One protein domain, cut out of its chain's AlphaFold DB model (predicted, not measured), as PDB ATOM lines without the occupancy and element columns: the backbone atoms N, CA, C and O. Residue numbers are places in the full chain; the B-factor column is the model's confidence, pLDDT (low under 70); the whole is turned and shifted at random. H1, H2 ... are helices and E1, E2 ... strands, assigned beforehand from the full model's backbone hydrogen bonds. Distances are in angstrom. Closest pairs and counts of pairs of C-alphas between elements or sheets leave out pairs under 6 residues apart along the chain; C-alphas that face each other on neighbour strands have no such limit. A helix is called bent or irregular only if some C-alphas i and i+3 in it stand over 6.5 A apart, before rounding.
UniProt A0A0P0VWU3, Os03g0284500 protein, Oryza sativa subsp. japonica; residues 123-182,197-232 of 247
ATOM      1  N   TYR A 123     130.617 125.742  95.421       97.94
ATOM      2  CA  TYR A 123     129.638 124.790  95.959       97.94
ATOM      3  C   TYR A 123     130.180 123.942  97.118       97.94
ATOM      4  O   TYR A 123     129.379 123.455  97.915       97.94
ATOM      5  N   LYS A 124     131.507 123.837  97.288       97.31
ATOM      6  CA  LYS A 124     132.141 123.239  98.479       97.31
ATOM      7  C   LYS A 124     131.652 123.882  99.783       97.31
ATOM      8  O   LYS A 124     131.505 123.201 100.792       97.31
ATOM      9  N   GLU A 125     131.329 125.176  99.765       96.94
ATOM     10  CA  GLU A 125     130.817 125.895 100.940       96.94
ATOM     11  C   GLU A 125     129.359 125.538 101.276       96.94
ATOM     12  O   GLU A 125     128.897 125.757 102.396       96.94
ATOM     13  N   LEU A 126     128.622 124.962 100.321       97.12
ATOM     14  CA  LEU A 126     127.207 124.610 100.466       97.12
ATOM     15  C   LEU A 126     126.989 123.178 100.966       97.12
ATOM     16  O   LEU A 126     125.853 122.812 101.267       97.12
ATOM     17  N   VAL A 127     128.058 122.390 101.107       95.81
ATOM     18  CA  VAL A 127     128.006 120.993 101.569       95.81
ATOM     19  C   VAL A 127     127.318 120.902 102.925       95.81
ATOM     20  O   VAL A 127     126.350 120.168 103.059       95.81
ATOM     21  N   ASN A 128     127.694 121.745 103.892       94.06
ATOM     22  CA  ASN A 128     127.089 121.752 105.233       94.06
ATOM     23  C   ASN A 128     125.558 121.916 105.225       94.06
ATOM     24  O   ASN A 128     124.888 121.534 106.180       94.06
ATOM     25  N   ARG A 129     125.000 122.515 104.167       95.50
ATOM     26  CA  ARG A 129     123.560 122.732 104.025       95.50
ATOM     27  C   ARG A 129     122.841 121.564 103.350       95.50
ATOM     28  O   ARG A 129     121.672 121.362 103.648       95.50
ATOM     29  N   PHE A 130     123.502 120.851 102.441       94.94
ATOM     30  CA  PHE A 130     122.867 119.895 101.528       94.94
ATOM     31  C   PHE A 130     123.529 118.507 101.521       94.94
ATOM     32  O   PHE A 130     123.177 117.677 100.691       94.94
ATOM     33  N   GLU A 131     124.484 118.233 102.415       92.31
ATOM     34  CA  GLU A 131     125.307 117.012 102.421       92.31
ATOM     35  C   GLU A 131     124.471 115.733 102.276       92.31
ATOM     36  O   GLU A 131     124.800 114.864 101.470       92.31
ATOM     37  N   ASN A 132     123.382 115.639 103.042       91.25
ATOM     38  CA  ASN A 132     122.519 114.457 103.133       91.25
ATOM     39  C   ASN A 132     121.188 114.610 102.385       91.25
ATOM     40  O   ASN A 132     120.319 113.745 102.506       91.25
ATOM     41  N   ASP A 133     121.021 115.702 101.645       93.06
ATOM     42  CA  ASP A 133     119.818 115.996 100.879       93.06
ATOM     43  C   ASP A 133     119.981 115.518  99.434       93.06
ATOM     44  O   ASP A 133     121.045 115.696  98.842       93.06
ATOM     45  N   LEU A 134     118.915 114.983  98.830       93.25
ATOM     46  CA  LEU A 134     118.905 114.706  97.393       93.25
ATOM     47  C   LEU A 134     119.064 116.002  96.580       93.25
ATOM     48  O   LEU A 134     118.196 116.884  96.607       93.25
ATOM     49  N   ILE A 135     120.149 116.103  95.813       95.44
ATOM     50  CA  ILE A 135     120.429 117.218  94.903       95.44
ATOM     51  C   ILE A 135     120.634 116.729  93.473       95.44
ATOM     52  O   ILE A 135     121.060 115.599  93.231       95.44
ATOM     53  N   ILE A 136     120.359 117.615  92.518       96.00
ATOM     54  CA  ILE A 136     120.540 117.347  91.092       96.00
ATOM     55  C   ILE A 136     121.680 118.198  90.552       96.00
ATOM     56  O   ILE A 136     121.665 119.423  90.690       96.00
ATOM     57  N   ALA A 137     122.651 117.545  89.924       97.19
ATOM     58  CA  ALA A 137     123.788 118.173  89.274       97.19
ATOM     59  C   ALA A 137     123.540 118.272  87.760       97.19
ATOM     60  O   ALA A 137     123.285 117.274  87.084       97.19
ATOM     61  N   VAL A 138     123.609 119.491  87.229       96.88
ATOM     62  CA  VAL A 138     123.288 119.821  85.835       96.88
ATOM     63  C   VAL A 138     124.553 120.248  85.101       96.88
ATOM     64  O   VAL A 138     125.318 121.065  85.617       96.88
ATOM     65  N   GLY A 139     124.752 119.731  83.890       95.50
ATOM     66  CA  GLY A 139     125.825 120.163  82.999       95.50
ATOM     67  C   GLY A 139     126.497 119.020  82.245       95.50
ATOM     68  O   GLY A 139     126.276 117.846  82.524       95.50
ATOM     69  N   LYS A 140     127.336 119.368  81.271       93.25
ATOM     70  CA  LYS A 140     128.178 118.427  80.524       93.25
ATOM     71  C   LYS A 140     129.252 117.765  81.396       93.25
ATOM     72  O   LYS A 140     129.772 118.376  82.334       93.25
ATOM     73  N   GLY A 141     129.680 116.576  80.973       94.06
ATOM     74  CA  GLY A 141     130.780 115.826  81.578       94.06
ATOM     75  C   GLY A 141     130.296 114.895  82.685       94.06
ATOM     76  O   GLY A 141     129.435 114.054  82.463       94.06
ATOM     77  N   GLU A 142     130.866 115.048  83.872       96.00
ATOM     78  CA  GLU A 142     130.617 114.259  85.075       96.00
ATOM     79  C   GLU A 142     130.129 115.160  86.236       96.00
ATOM     80  O   GLU A 142     130.755 115.200  87.299       96.00
ATOM     81  N   PRO A 143     129.024 115.917  86.075       95.69
ATOM     82  CA  PRO A 143     128.577 116.885  87.082       95.69
ATOM     83  C   PRO A 143     128.265 116.227  88.437       95.69
ATOM     84  O   PRO A 143     128.532 116.818  89.480       95.69
ATOM     85  N   ALA A 144     127.757 114.989  88.438       96.19
ATOM     86  CA  ALA A 144     127.509 114.244  89.669       96.19
ATOM     87  C   ALA A 144     128.813 113.908  90.411       96.19
ATOM     88  O   ALA A 144     128.903 114.126  91.616       96.19
ATOM     89  N   ALA A 145     129.848 113.461  89.689       97.00
ATOM     90  CA  ALA A 145     131.154 113.157  90.274       97.00
ATOM     91  C   ALA A 145     131.809 114.406  90.882       97.00
ATOM     92  O   ALA A 145     132.373 114.325  91.966       97.00
ATOM     93  N   VAL A 146     131.674 115.571  90.233       97.81
ATOM     94  CA  VAL A 146     132.146 116.856  90.783       97.81
ATOM     95  C   VAL A 146     131.509 117.148  92.141       97.81
ATOM     96  O   VAL A 146     132.203 117.480  93.096       97.81
ATOM     97  N   MET A 147     130.186 117.014  92.244       97.69
ATOM     98  CA  MET A 147     129.477 117.293  93.493       97.69
ATOM     99  C   MET A 147     129.809 116.260  94.582       97.69
ATOM    100  O   MET A 147     129.948 116.632  95.746       97.69
ATOM    101  N   VAL A 148     130.000 114.988  94.226       96.94
ATOM    102  CA  VAL A 148     130.468 113.960  95.174       96.94
ATOM    103  C   VAL A 148     131.873 114.285  95.693       96.94
ATOM    104  O   VAL A 148     132.082 114.260  96.904       96.94
ATOM    105  N   ASP A 149     132.802 114.688  94.819       96.88
ATOM    106  CA  ASP A 149     134.151 115.140  95.201       96.88
ATOM    107  C   ASP A 149     134.116 116.359  96.140       96.88
ATOM    108  O   ASP A 149     135.014 116.546  96.963       96.88
ATOM    109  N   TYR A 150     133.078 117.196  96.047       97.44
ATOM    110  CA  TYR A 150     132.885 118.329  96.957       97.44
ATOM    111  C   TYR A 150     132.359 117.909  98.329       97.44
ATOM    112  O   TYR A 150     132.531 118.667  99.278       97.44
ATOM    113  N   GLY A 151     131.772 116.716  98.454       96.81
ATOM    114  CA  GLY A 151     131.273 116.160  99.714       96.81
ATOM    115  C   GLY A 151     129.755 115.981  99.786       96.81
ATOM    116  O   GLY A 151     129.239 115.647 100.849       96.81
ATOM    117  N   PHE A 152     129.018 116.185  98.691       96.38
ATOM    118  CA  PHE A 152     127.582 115.888  98.648       96.38
ATOM    119  C   PHE A 152     127.365 114.370  98.542       96.38
ATOM    120  O   PHE A 152     128.042 113.703  97.762       96.38
ATOM    121  N   ARG A 153     126.418 113.806  99.305       93.50
ATOM    122  CA  ARG A 153     126.235 112.342  99.379       93.50
ATOM    123  C   ARG A 153     125.128 111.804  98.486       93.50
ATOM    124  O   ARG A 153     125.253 110.694  97.981       93.50
ATOM    125  N   LYS A 154     124.040 112.559  98.318       94.00
ATOM    126  CA  LYS A 154     122.878 112.146  97.519       94.00
ATOM    127  C   LYS A 154     122.787 112.982  96.253       94.00
ATOM    128  O   LYS A 154     122.092 113.994  96.203       94.00
ATOM    129  N   VAL A 155     123.536 112.575  95.238       94.62
ATOM    130  CA  VAL A 155     123.687 113.330  93.994       94.62
ATOM    131  C   VAL A 155     123.177 112.492  92.837       94.62
ATOM    132  O   VAL A 155     123.578 111.343  92.691       94.62
ATOM    133  N   LEU A 156     122.341 113.084  91.988       94.19
ATOM    134  CA  LEU A 156     122.022 112.531  90.673       94.19
ATOM    135  C   LEU A 156     122.440 113.517  89.595       94.19
ATOM    136  O   LEU A 156     122.287 114.733  89.751       94.19
ATOM    137  N   SER A 157     122.935 112.998  88.475       95.06
ATOM    138  CA  SER A 157     123.031 113.820  87.267       95.06
ATOM    139  C   SER A 157     121.632 114.113  86.721       95.06
ATOM    140  O   SER A 157     120.688 113.353  86.950       95.06
ATOM    141  N   ILE A 158     121.470 115.207  85.976       93.38
ATOM    142  CA  ILE A 158     120.188 115.500  85.323       93.38
ATOM    143  C   ILE A 158     119.795 114.429  84.294       93.38
ATOM    144  O   ILE A 158     118.607 114.143  84.146       93.38
ATOM    145  N   ASP A 159     120.775 113.805  83.631       91.19
ATOM    146  CA  ASP A 159     120.568 112.669  82.728       91.19
ATOM    147  C   ASP A 159     119.965 111.472  83.475       91.19
ATOM    148  O   ASP A 159     118.932 110.937  83.070       91.19
ATOM    149  N   GLU A 160     120.580 111.097  84.597       91.06
ATOM    150  CA  GLU A 160     120.136 109.995  85.451       91.06
ATOM    151  C   GLU A 160     118.758 110.277  86.049       91.06
ATOM    152  O   GLU A 160     117.853 109.458  85.912       91.06
ATOM    153  N   TYR A 161     118.548 111.469  86.615       91.00
ATOM    154  CA  TYR A 161     117.249 111.872  87.149       91.00
ATOM    155  C   TYR A 161     116.143 111.801  86.090       91.00
ATOM    156  O   TYR A 161     115.054 111.300  86.357       91.00
ATOM    157  N   SER A 162     116.423 112.277  84.874       89.56
ATOM    158  CA  SER A 162     115.444 112.263  83.785       89.56
ATOM    159  C   SER A 162     115.083 110.843  83.347       89.56
ATOM    160  O   SER A 162     113.950 110.609  82.935       89.56
ATOM    161  N   SER A 163     116.006 109.882  83.472       88.25
ATOM    162  CA  SER A 163     115.764 108.484  83.092       88.25
ATOM    163  C   SER A 163     114.673 107.796  83.924       88.25
ATOM    164  O   SER A 163     114.020 106.878  83.431       88.25
ATOM    165  N   TYR A 164     114.400 108.285  85.141       86.88
ATOM    166  CA  TYR A 164     113.307 107.791  85.986       86.88
ATOM    167  C   TYR A 164     111.913 108.228  85.505       86.88
ATOM    168  O   TYR A 164     110.908 107.699  85.981       86.88
ATOM    169  N   PHE A 165     111.822 109.180  84.569       85.50
ATOM    170  CA  PHE A 165     110.561 109.782  84.136       85.50
ATOM    171  C   PHE A 165     110.469 109.837  82.604       85.50
ATOM    172  O   PHE A 165     110.901 110.803  81.981       85.50
ATOM    173  N   GLY A 166     109.841 108.831  81.985       80.44
ATOM    174  CA  GLY A 166     109.780 108.707  80.518       80.44
ATOM    175  C   GLY A 166     109.173 109.908  79.772       80.44
ATOM    176  O   GLY A 166     109.593 110.204  78.657       80.44
ATOM    177  N   ASP A 167     108.249 110.640  80.403       83.94
ATOM    178  CA  ASP A 167     107.540 111.782  79.799       83.94
ATOM    179  C   ASP A 167     108.113 113.158  80.204       83.94
ATOM    180  O   ASP A 167     107.527 114.197  79.891       83.94
ATOM    181  N   ILE A 168     109.235 113.206  80.938       83.94
ATOM    182  CA  ILE A 168     109.786 114.472  81.461       83.94
ATOM    183  C   ILE A 168     110.380 115.367  80.366       83.94
ATOM    184  O   ILE A 168     110.468 116.586  80.529       83.94
ATOM    185  N   ASP A 169     110.758 114.754  79.247       88.00
ATOM    186  CA  ASP A 169     111.287 115.407  78.060       88.00
ATOM    187  C   ASP A 169     110.315 115.236  76.882       88.00
ATOM    188  O   ASP A 169     110.382 114.242  76.155       88.00
ATOM    189  N   PRO A 170     109.419 116.207  76.636       86.00
ATOM    190  CA  PRO A 170     108.428 116.103  75.565       86.00
ATOM    191  C   PRO A 170     109.060 116.082  74.168       86.00
ATOM    192  O   PRO A 170     108.399 115.722  73.194       86.00
ATOM    193  N   LEU A 171     110.332 116.484  74.049       87.56
ATOM    194  CA  LEU A 171     111.057 116.484  72.787       87.56
ATOM    195  C   LEU A 171     111.854 115.196  72.560       87.56
ATOM    196  O   LEU A 171     112.375 115.024  71.458       87.56
ATOM    197  N   ALA A 172     111.927 114.290  73.544       87.25
ATOM    198  CA  ALA A 172     112.674 113.038  73.438       87.25
ATOM    199  C   ALA A 172     112.349 112.236  72.159       87.25
ATOM    200  O   ALA A 172     113.296 111.850  71.471       87.25
ATOM    201  N   PRO A 173     111.075 112.070  71.732       87.38
ATOM    202  CA  PRO A 173     110.750 111.329  70.507       87.38
ATOM    203  C   PRO A 173     111.302 111.950  69.213       87.38
ATOM    204  O   PRO A 173     111.393 111.274  68.191       87.38
ATOM    205  N   PHE A 174     111.658 113.238  69.233       87.12
ATOM    206  CA  PHE A 174     112.149 113.974  68.064       87.12
ATOM    207  C   PHE A 174     113.680 114.100  68.033       87.12
ATOM    208  O   PHE A 174     114.240 114.590  67.047       87.12
ATOM    209  N   LYS A 175     114.379 113.664  69.090       87.81
ATOM    210  CA  LYS A 175     115.840 113.735  69.177       87.81
ATOM    211  C   LYS A 175     116.465 112.566  68.417       87.81
ATOM    212  O   LYS A 175     116.227 111.404  68.712       87.81
ATOM    213  N   LYS A 176     117.292 112.891  67.419       85.62
ATOM    214  CA  LYS A 176     118.070 111.917  66.621       85.62
ATOM    215  C   LYS A 176     119.479 111.672  67.168       85.62
ATOM    216  O   LYS A 176     120.270 110.969  66.549       85.62
ATOM    217  N   TRP A 177     119.809 112.309  68.283       82.06
ATOM    218  CA  TRP A 177     121.103 112.253  68.941       82.06
ATOM    219  C   TRP A 177     120.872 111.917  70.412       82.06
ATOM    220  O   TRP A 177     119.835 112.267  70.973       82.06
ATOM    221  N   ILE A 178     121.830 111.226  71.018       71.94
ATOM    222  CA  ILE A 178     121.796 110.854  72.432       71.94
ATOM    223  C   ILE A 178     122.966 111.572  73.098       71.94
ATOM    224  O   ILE A 178     124.053 111.652  72.517       71.94
ATOM    225  N   VAL A 179     122.753 112.106  74.301       69.50
ATOM    226  CA  VAL A 179     123.858 112.566  75.149       69.50
ATOM    227  C   VAL A 179     124.688 111.326  75.485       69.50
ATOM    228  O   VAL A 179     124.234 110.462  76.231       69.50
ATOM    229  N   GLN A 180     125.876 111.197  74.888       60.44
ATOM    230  CA  GLN A 180     126.806 110.138  75.272       60.44
ATOM    231  C   GLN A 180     127.176 110.350  76.736       60.44
ATOM    232  O   GLN A 180     127.847 111.326  77.077       60.44
ATOM    233  N   GLN A 181     126.723 109.442  77.597       55.94
ATOM    234  CA  GLN A 181     127.318 109.319  78.914       55.94
ATOM    235  C   GLN A 181     128.732 108.762  78.709       55.94
ATOM    236  O   GLN A 181     128.896 107.848  77.898       55.94
ATOM    237  N   PRO A 182     129.766 109.308  79.371       50.03
ATOM    238  CA  PRO A 182     131.072 108.665  79.358       50.03
ATOM    239  C   PRO A 182     130.905 107.205  79.801       50.03
ATOM    240  O   PRO A 182     130.119 106.938  80.710       50.03
ATOM    241  N   ASP A 197     115.395 106.800  97.648       76.62
ATOM    242  CA  ASP A 197     114.438 106.528  96.582       76.62
ATOM    243  C   ASP A 197     114.056 107.851  95.903       76.62
ATOM    244  O   ASP A 197     113.565 108.778  96.547       76.62
ATOM    245  N   VAL A 198     114.281 107.942  94.591       80.69
ATOM    246  CA  VAL A 198     113.981 109.129  93.768       80.69
ATOM    247  C   VAL A 198     112.487 109.473  93.765       80.69
ATOM    248  O   VAL A 198     112.121 110.633  93.566       80.69
ATOM    249  N   PHE A 199     111.621 108.485  93.987       79.56
ATOM    250  CA  PHE A 199     110.172 108.658  94.027       79.56
ATOM    251  C   PHE A 199     109.659 109.060  95.417       79.56
ATOM    252  O   PHE A 199     108.599 109.684  95.510       79.56
ATOM    253  N   GLU A 200     110.406 108.753  96.482       81.94
ATOM    254  CA  GLU A 200     110.007 109.038  97.870       81.94
ATOM    255  C   GLU A 200     110.760 110.222  98.495       81.94
ATOM    256  O   GLU A 200     110.268 110.844  99.441       81.94
ATOM    257  N   GLU A 201     111.930 110.586  97.965       84.81
ATOM    258  CA  GLU A 201     112.731 111.703  98.453       84.81
ATOM    259  C   GLU A 201     112.577 112.952  97.581       84.81
ATOM    260  O   GLU A 201     112.706 112.949  96.358       84.81
ATOM    261  N   ARG A 202     112.336 114.087  98.238       85.81
ATOM    262  CA  ARG A 202     112.222 115.379  97.566       85.81
ATOM    263  C   ARG A 202     113.604 115.940  97.247       85.81
ATOM    264  O   ARG A 202     114.388 116.180  98.163       85.81
ATOM    265  N   VAL A 203     113.818 116.322  95.990       90.75
ATOM    266  CA  VAL A 203     114.974 117.135  95.585       90.75
ATOM    267  C   VAL A 203     115.013 118.450  96.384       90.75
ATOM    268  O   VAL A 203     114.017 119.171  96.459       90.75
ATOM    269  N   LYS A 204     116.162 118.792  96.974       92.44
ATOM    270  CA  LYS A 204     116.349 120.005  97.796       92.44
ATOM    271  C   LYS A 204     117.166 121.093  97.118       92.44
ATOM    272  O   LYS A 204     117.068 122.254  97.512       92.44
ATOM    273  N   GLY A 205     117.941 120.736  96.100       93.75
ATOM    274  CA  GLY A 205     118.785 121.672  95.369       93.75
ATOM    275  C   GLY A 205     119.043 121.220  93.941       93.75
ATOM    276  O   GLY A 205     119.137 120.026  93.662       93.75
ATOM    277  N   VAL A 206     119.157 122.196  93.046       96.12
ATOM    278  CA  VAL A 206     119.631 121.999  91.673       96.12
ATOM    279  C   VAL A 206     120.887 122.842  91.512       96.12
ATOM    280  O   VAL A 206     120.852 124.045  91.772       96.12
ATOM    281  N   PHE A 207     121.983 122.210  91.108       97.06
ATOM    282  CA  PHE A 207     123.300 122.822  90.990       97.06
ATOM    283  C   PHE A 207     123.760 122.740  89.543       97.06
ATOM    284  O   PHE A 207     123.970 121.652  89.012       97.06
ATOM    285  N   VAL A 208     123.927 123.894  88.904       97.19
ATOM    286  CA  VAL A 208     124.498 123.964  87.556       97.19
ATOM    287  C   VAL A 208     126.015 123.968  87.697       97.19
ATOM    288  O   VAL A 208     126.589 124.931  88.206       97.19
ATOM    289  N   VAL A 209     126.645 122.858  87.325       97.06
ATOM    290  CA  VAL A 209     128.093 122.619  87.439       97.06
ATOM    291  C   VAL A 209     128.823 123.068  86.172       97.06
ATOM    292  O   VAL A 209     129.954 123.545  86.235       97.06
ATOM    293  N   SER A 210     128.180 122.916  85.019       96.06
ATOM    294  CA  SER A 210     128.694 123.313  83.708       96.06
ATOM    295  C   SER A 210     127.531 123.506  82.730       96.06
ATOM    296  O   SER A 210     126.375 123.234  83.065       96.06
ATOM    297  N   ASP A 211     127.820 123.974  81.514       94.38
ATOM    298  CA  ASP A 211     126.786 124.147  80.492       94.38
ATOM    299  C   ASP A 211     126.116 122.808  80.129       94.38
ATOM    300  O   ASP A 211     126.827 121.828  79.867       94.38
ATOM    301  N   PRO A 212     124.774 122.759  80.053       93.38
ATOM    302  CA  PRO A 212     124.030 121.630  79.507       93.38
ATOM    303  C   PRO A 212     124.466 121.241  78.091       93.38
ATOM    304  O   PRO A 212     124.826 122.096  77.277       93.38
ATOM    305  N   VAL A 213     124.346 119.953  77.763       91.62
ATOM    306  CA  VAL A 213     124.395 119.481  76.366       91.62
ATOM    307  C   VAL A 213     122.993 119.531  75.756       91.62
ATOM    308  O   VAL A 213     122.806 120.056  74.661       91.62
ATOM    309  N   ASP A 214     121.989 119.053  76.493       93.12
ATOM    310  CA  ASP A 214     120.585 119.037  76.083       93.12
ATOM    311  C   ASP A 214     119.794 120.158  76.763       93.12
ATOM    312  O   ASP A 214     119.045 119.946  77.715       93.12
ATOM    313  N   TRP A 215     119.961 121.385  76.269       93.06
ATOM    314  CA  TRP A 215     119.336 122.571  76.862       93.06
ATOM    315  C   TRP A 215     117.812 122.461  76.958       93.06
ATOM    316  O   TRP A 215     117.230 122.918  77.938       93.06
ATOM    317  N   GLY A 216     117.158 121.856  75.961       92.06
ATOM    318  CA  GLY A 216     115.702 121.719  75.941       92.06
ATOM    319  C   GLY A 216     115.198 120.876  77.109       92.06
ATOM    320  O   GLY A 216     114.348 121.334  77.874       92.06
ATOM    321  N   ARG A 217     115.769 119.678  77.283       92.06
ATOM    322  CA  ARG A 217     115.451 118.804  78.419       92.06
ATOM    323  C   ARG A 217     115.879 119.437  79.737       92.06
ATOM    324  O   ARG A 217     115.079 119.507  80.664       92.06
ATOM    325  N   ASP A 218     117.115 119.911  79.831       93.62
ATOM    326  CA  ASP A 218     117.700 120.313  81.110       93.62
ATOM    327  C   ASP A 218     116.995 121.543  81.694       93.62
ATOM    328  O   ASP A 218     116.715 121.593  82.896       93.62
ATOM    329  N   LEU A 219     116.608 122.501  80.843       92.44
ATOM    330  CA  LEU A 219     115.767 123.629  81.248       92.44
ATOM    331  C   LEU A 219     114.369 123.165  81.667       92.44
ATOM    332  O   LEU A 219     113.867 123.595  82.705       92.44
ATOM    333  N   GLN A 220     113.742 122.280  80.890       90.12
ATOM    334  CA  GLN A 220     112.411 121.740  81.168       90.12
ATOM    335  C   GLN A 220     112.363 121.023  82.531       90.12
ATOM    336  O   GLN A 220     111.507 121.316  83.372       90.12
ATOM    337  N   VAL A 221     113.323 120.140  82.789       90.81
ATOM    338  CA  VAL A 221     113.463 119.387  84.042       90.81
ATOM    339  C   VAL A 221     113.742 120.333  85.214       90.81
ATOM    340  O   VAL A 221     113.017 120.306  86.212       90.81
ATOM    341  N   THR A 222     114.707 121.248  85.072       92.00
ATOM    342  CA  THR A 222     115.075 122.218  86.121       92.00
ATOM    343  C   THR A 222     113.901 123.127  86.500       92.00
ATOM    344  O   THR A 222     113.584 123.301  87.679       92.00
ATOM    345  N   LEU A 223     113.183 123.671  85.511       89.69
ATOM    346  CA  LEU A 223     111.990 124.489  85.752       89.69
ATOM    347  C   LEU A 223     110.880 123.693  86.447       89.69
ATOM    348  O   LEU A 223     110.156 124.235  87.288       89.69
ATOM    349  N   SER A 224     110.745 122.409  86.117       85.56
ATOM    350  CA  SER A 224     109.774 121.525  86.760       85.56
ATOM    351  C   SER A 224     110.119 121.294  88.232       85.56
ATOM    352  O   SER A 224     109.238 121.415  89.084       85.56
ATOM    353  N   MET A 225     111.398 121.084  88.558       85.62
ATOM    354  CA  MET A 225     111.874 120.998  89.944       85.62
ATOM    355  C   MET A 225     111.608 122.288  90.721       85.62
ATOM    356  O   MET A 225     111.069 122.238  91.825       85.62
ATOM    357  N   PHE A 226     111.876 123.461  90.140       83.31
ATOM    358  CA  PHE A 226     111.586 124.739  90.803       83.31
ATOM    359  C   PHE A 226     110.092 124.952  91.074       83.31
ATOM    360  O   PHE A 226     109.713 125.494  92.119       83.31
ATOM    361  N   ARG A 227     109.209 124.474  90.190       81.81
ATOM    362  CA  ARG A 227     107.762 124.453  90.463       81.81
ATOM    363  C   ARG A 227     107.429 123.535  91.641       81.81
ATOM    364  O   ARG A 227     106.603 123.914  92.474       81.81
ATOM    365  N   CYS A 228     108.091 122.386  91.755       77.50
ATOM    366  CA  CYS A 228     107.961 121.493  92.909       77.50
ATOM    367  C   CYS A 228     108.520 122.107  94.193       77.50
ATOM    368  O   CYS A 228     107.947 121.915  95.268       77.50
ATOM    369  N   PHE A 229     109.569 122.926  94.101       79.19
ATOM    370  CA  PHE A 229     110.092 123.665  95.247       79.19
ATOM    371  C   PHE A 229     109.045 124.622  95.811       79.19
ATOM    372  O   PHE A 229     108.766 124.594  97.009       79.19
ATOM    373  N   LYS A 230     108.389 125.385  94.931       66.19
ATOM    374  CA  LYS A 230     107.350 126.351  95.306       66.19
ATOM    375  C   LYS A 230     106.073 125.698  95.847       66.19
ATOM    376  O   LYS A 230     105.415 126.279  96.702       66.19
ATOM    377  N   ARG A 231     105.705 124.519  95.337       73.44
ATOM    378  CA  ARG A 231     104.461 123.807  95.692       73.44
ATOM    379  C   ARG A 231     104.637 122.695  96.729       73.44
ATOM    380  O   ARG A 231     103.665 122.026  97.049       73.44
ATOM    381  N   ASN A 232     105.853 122.504  97.243       71.00
ATOM    382  CA  ASN A 232     106.207 121.418  98.160       71.00
ATOM    383  C   ASN A 232     105.834 120.016  97.630       71.00
ATOM    384  O   ASN A 232     105.297 119.188  98.359       71.00
TER     385      ASN A 232
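This is residues 123 to 182 and 197 to 232 of the 247 residues of the protein "Os03g0284500 protein" of Oryza sativa subsp. japonica (UniProt A0A0P0VWU3). A small sheet of three parallel strands makes the core, with H2 over one face and the short H3 and the long H4 over the other, while H1 sits at one end beside the end of H2. From H3 a long loop, residues 164 to 182, swings away from the core up to the cut. The printed part has 96 residues with four named helices and three named strands, in the order H1 E1 H2 E2 H3 E3 H4; the sheet's order is E2 E1 E3, and the class is mixed, helices and strands. The whole is compact, with a radius of gyration of the C-alphas of 13.2 A, and spans 41 by 32 by 20 A.

Begin at C-alpha 135, at (120.429, 117.218, 94.903), where E1, residues 135 to 138, sets out on its 9.9 A. Beside it look for E2, residues 155 to 157, 6.8 A long, and E3, residues 205 to 208, 9.9 A. H2, residues 143 to 150, covers 10.9 A, and H3, residues 158 to 163, 8.6 A. H1, residues 123 to 130, starts at (129.638, 124.790, 95.959) and covers 10.0 A; it is irregular, with C-alphas 125 and 128 7.0 A apart. The longest helix, H4, residues 215 to 231, runs 24.0 A to C-alpha 231 at (104.461, 123.807, 95.692).

Start at the inner strand E1: it is parallel to E3 at 18 degrees, with N 136 and O 205 2.9 A apart, within hydrogen-bond range. It is parallel to E2 at 29 degrees, with N 137 and O 156 at 2.8 A. E1, H2 and E2 form a strand-helix-strand unit, two parallel neighbour strands with a helix between, and its crossover is right-handed. With helices on both faces the sheet makes three layers: H2 is on one face at a height of 8.4 A, and H3 and H4 are on the opposite face at 6.3 A and 10.0 A. H4 runs along the strands, at 21 degrees to E1 on the local plane. H3 and H4 only just touch, with 3 pairs of C-alphas within 8 A, the closest Ile 158 and Asp 218 at 6.9 A; H4 does so with residues 218 to 221 alone. H1 touches H2, about perpendicular at 83 degrees, the closest C-alphas being those of Lys 124 and Tyr 150, 5.2 A. H1 and H4 are apart. In H2, H3 and H4 every O i to N i+4 pair is within hydrogen-bond range; in H1 1 of 4 is, beside 3 of 5 O i to N i+3 pairs.

The C-alphas farthest apart are those of Asn 128 and Lys 176, 40.9 A. Residues 183 to 196 are not printed, and C-alphas 182 and 197 stand 24.0 A apart across the cut, which lies in the link from H3 to E3. Of the links printed whole, E3 to H4 is short and the others are tight. The mean pLDDT of the printed part is 89.0; residues 179 to 182 and residue 230 are under 70.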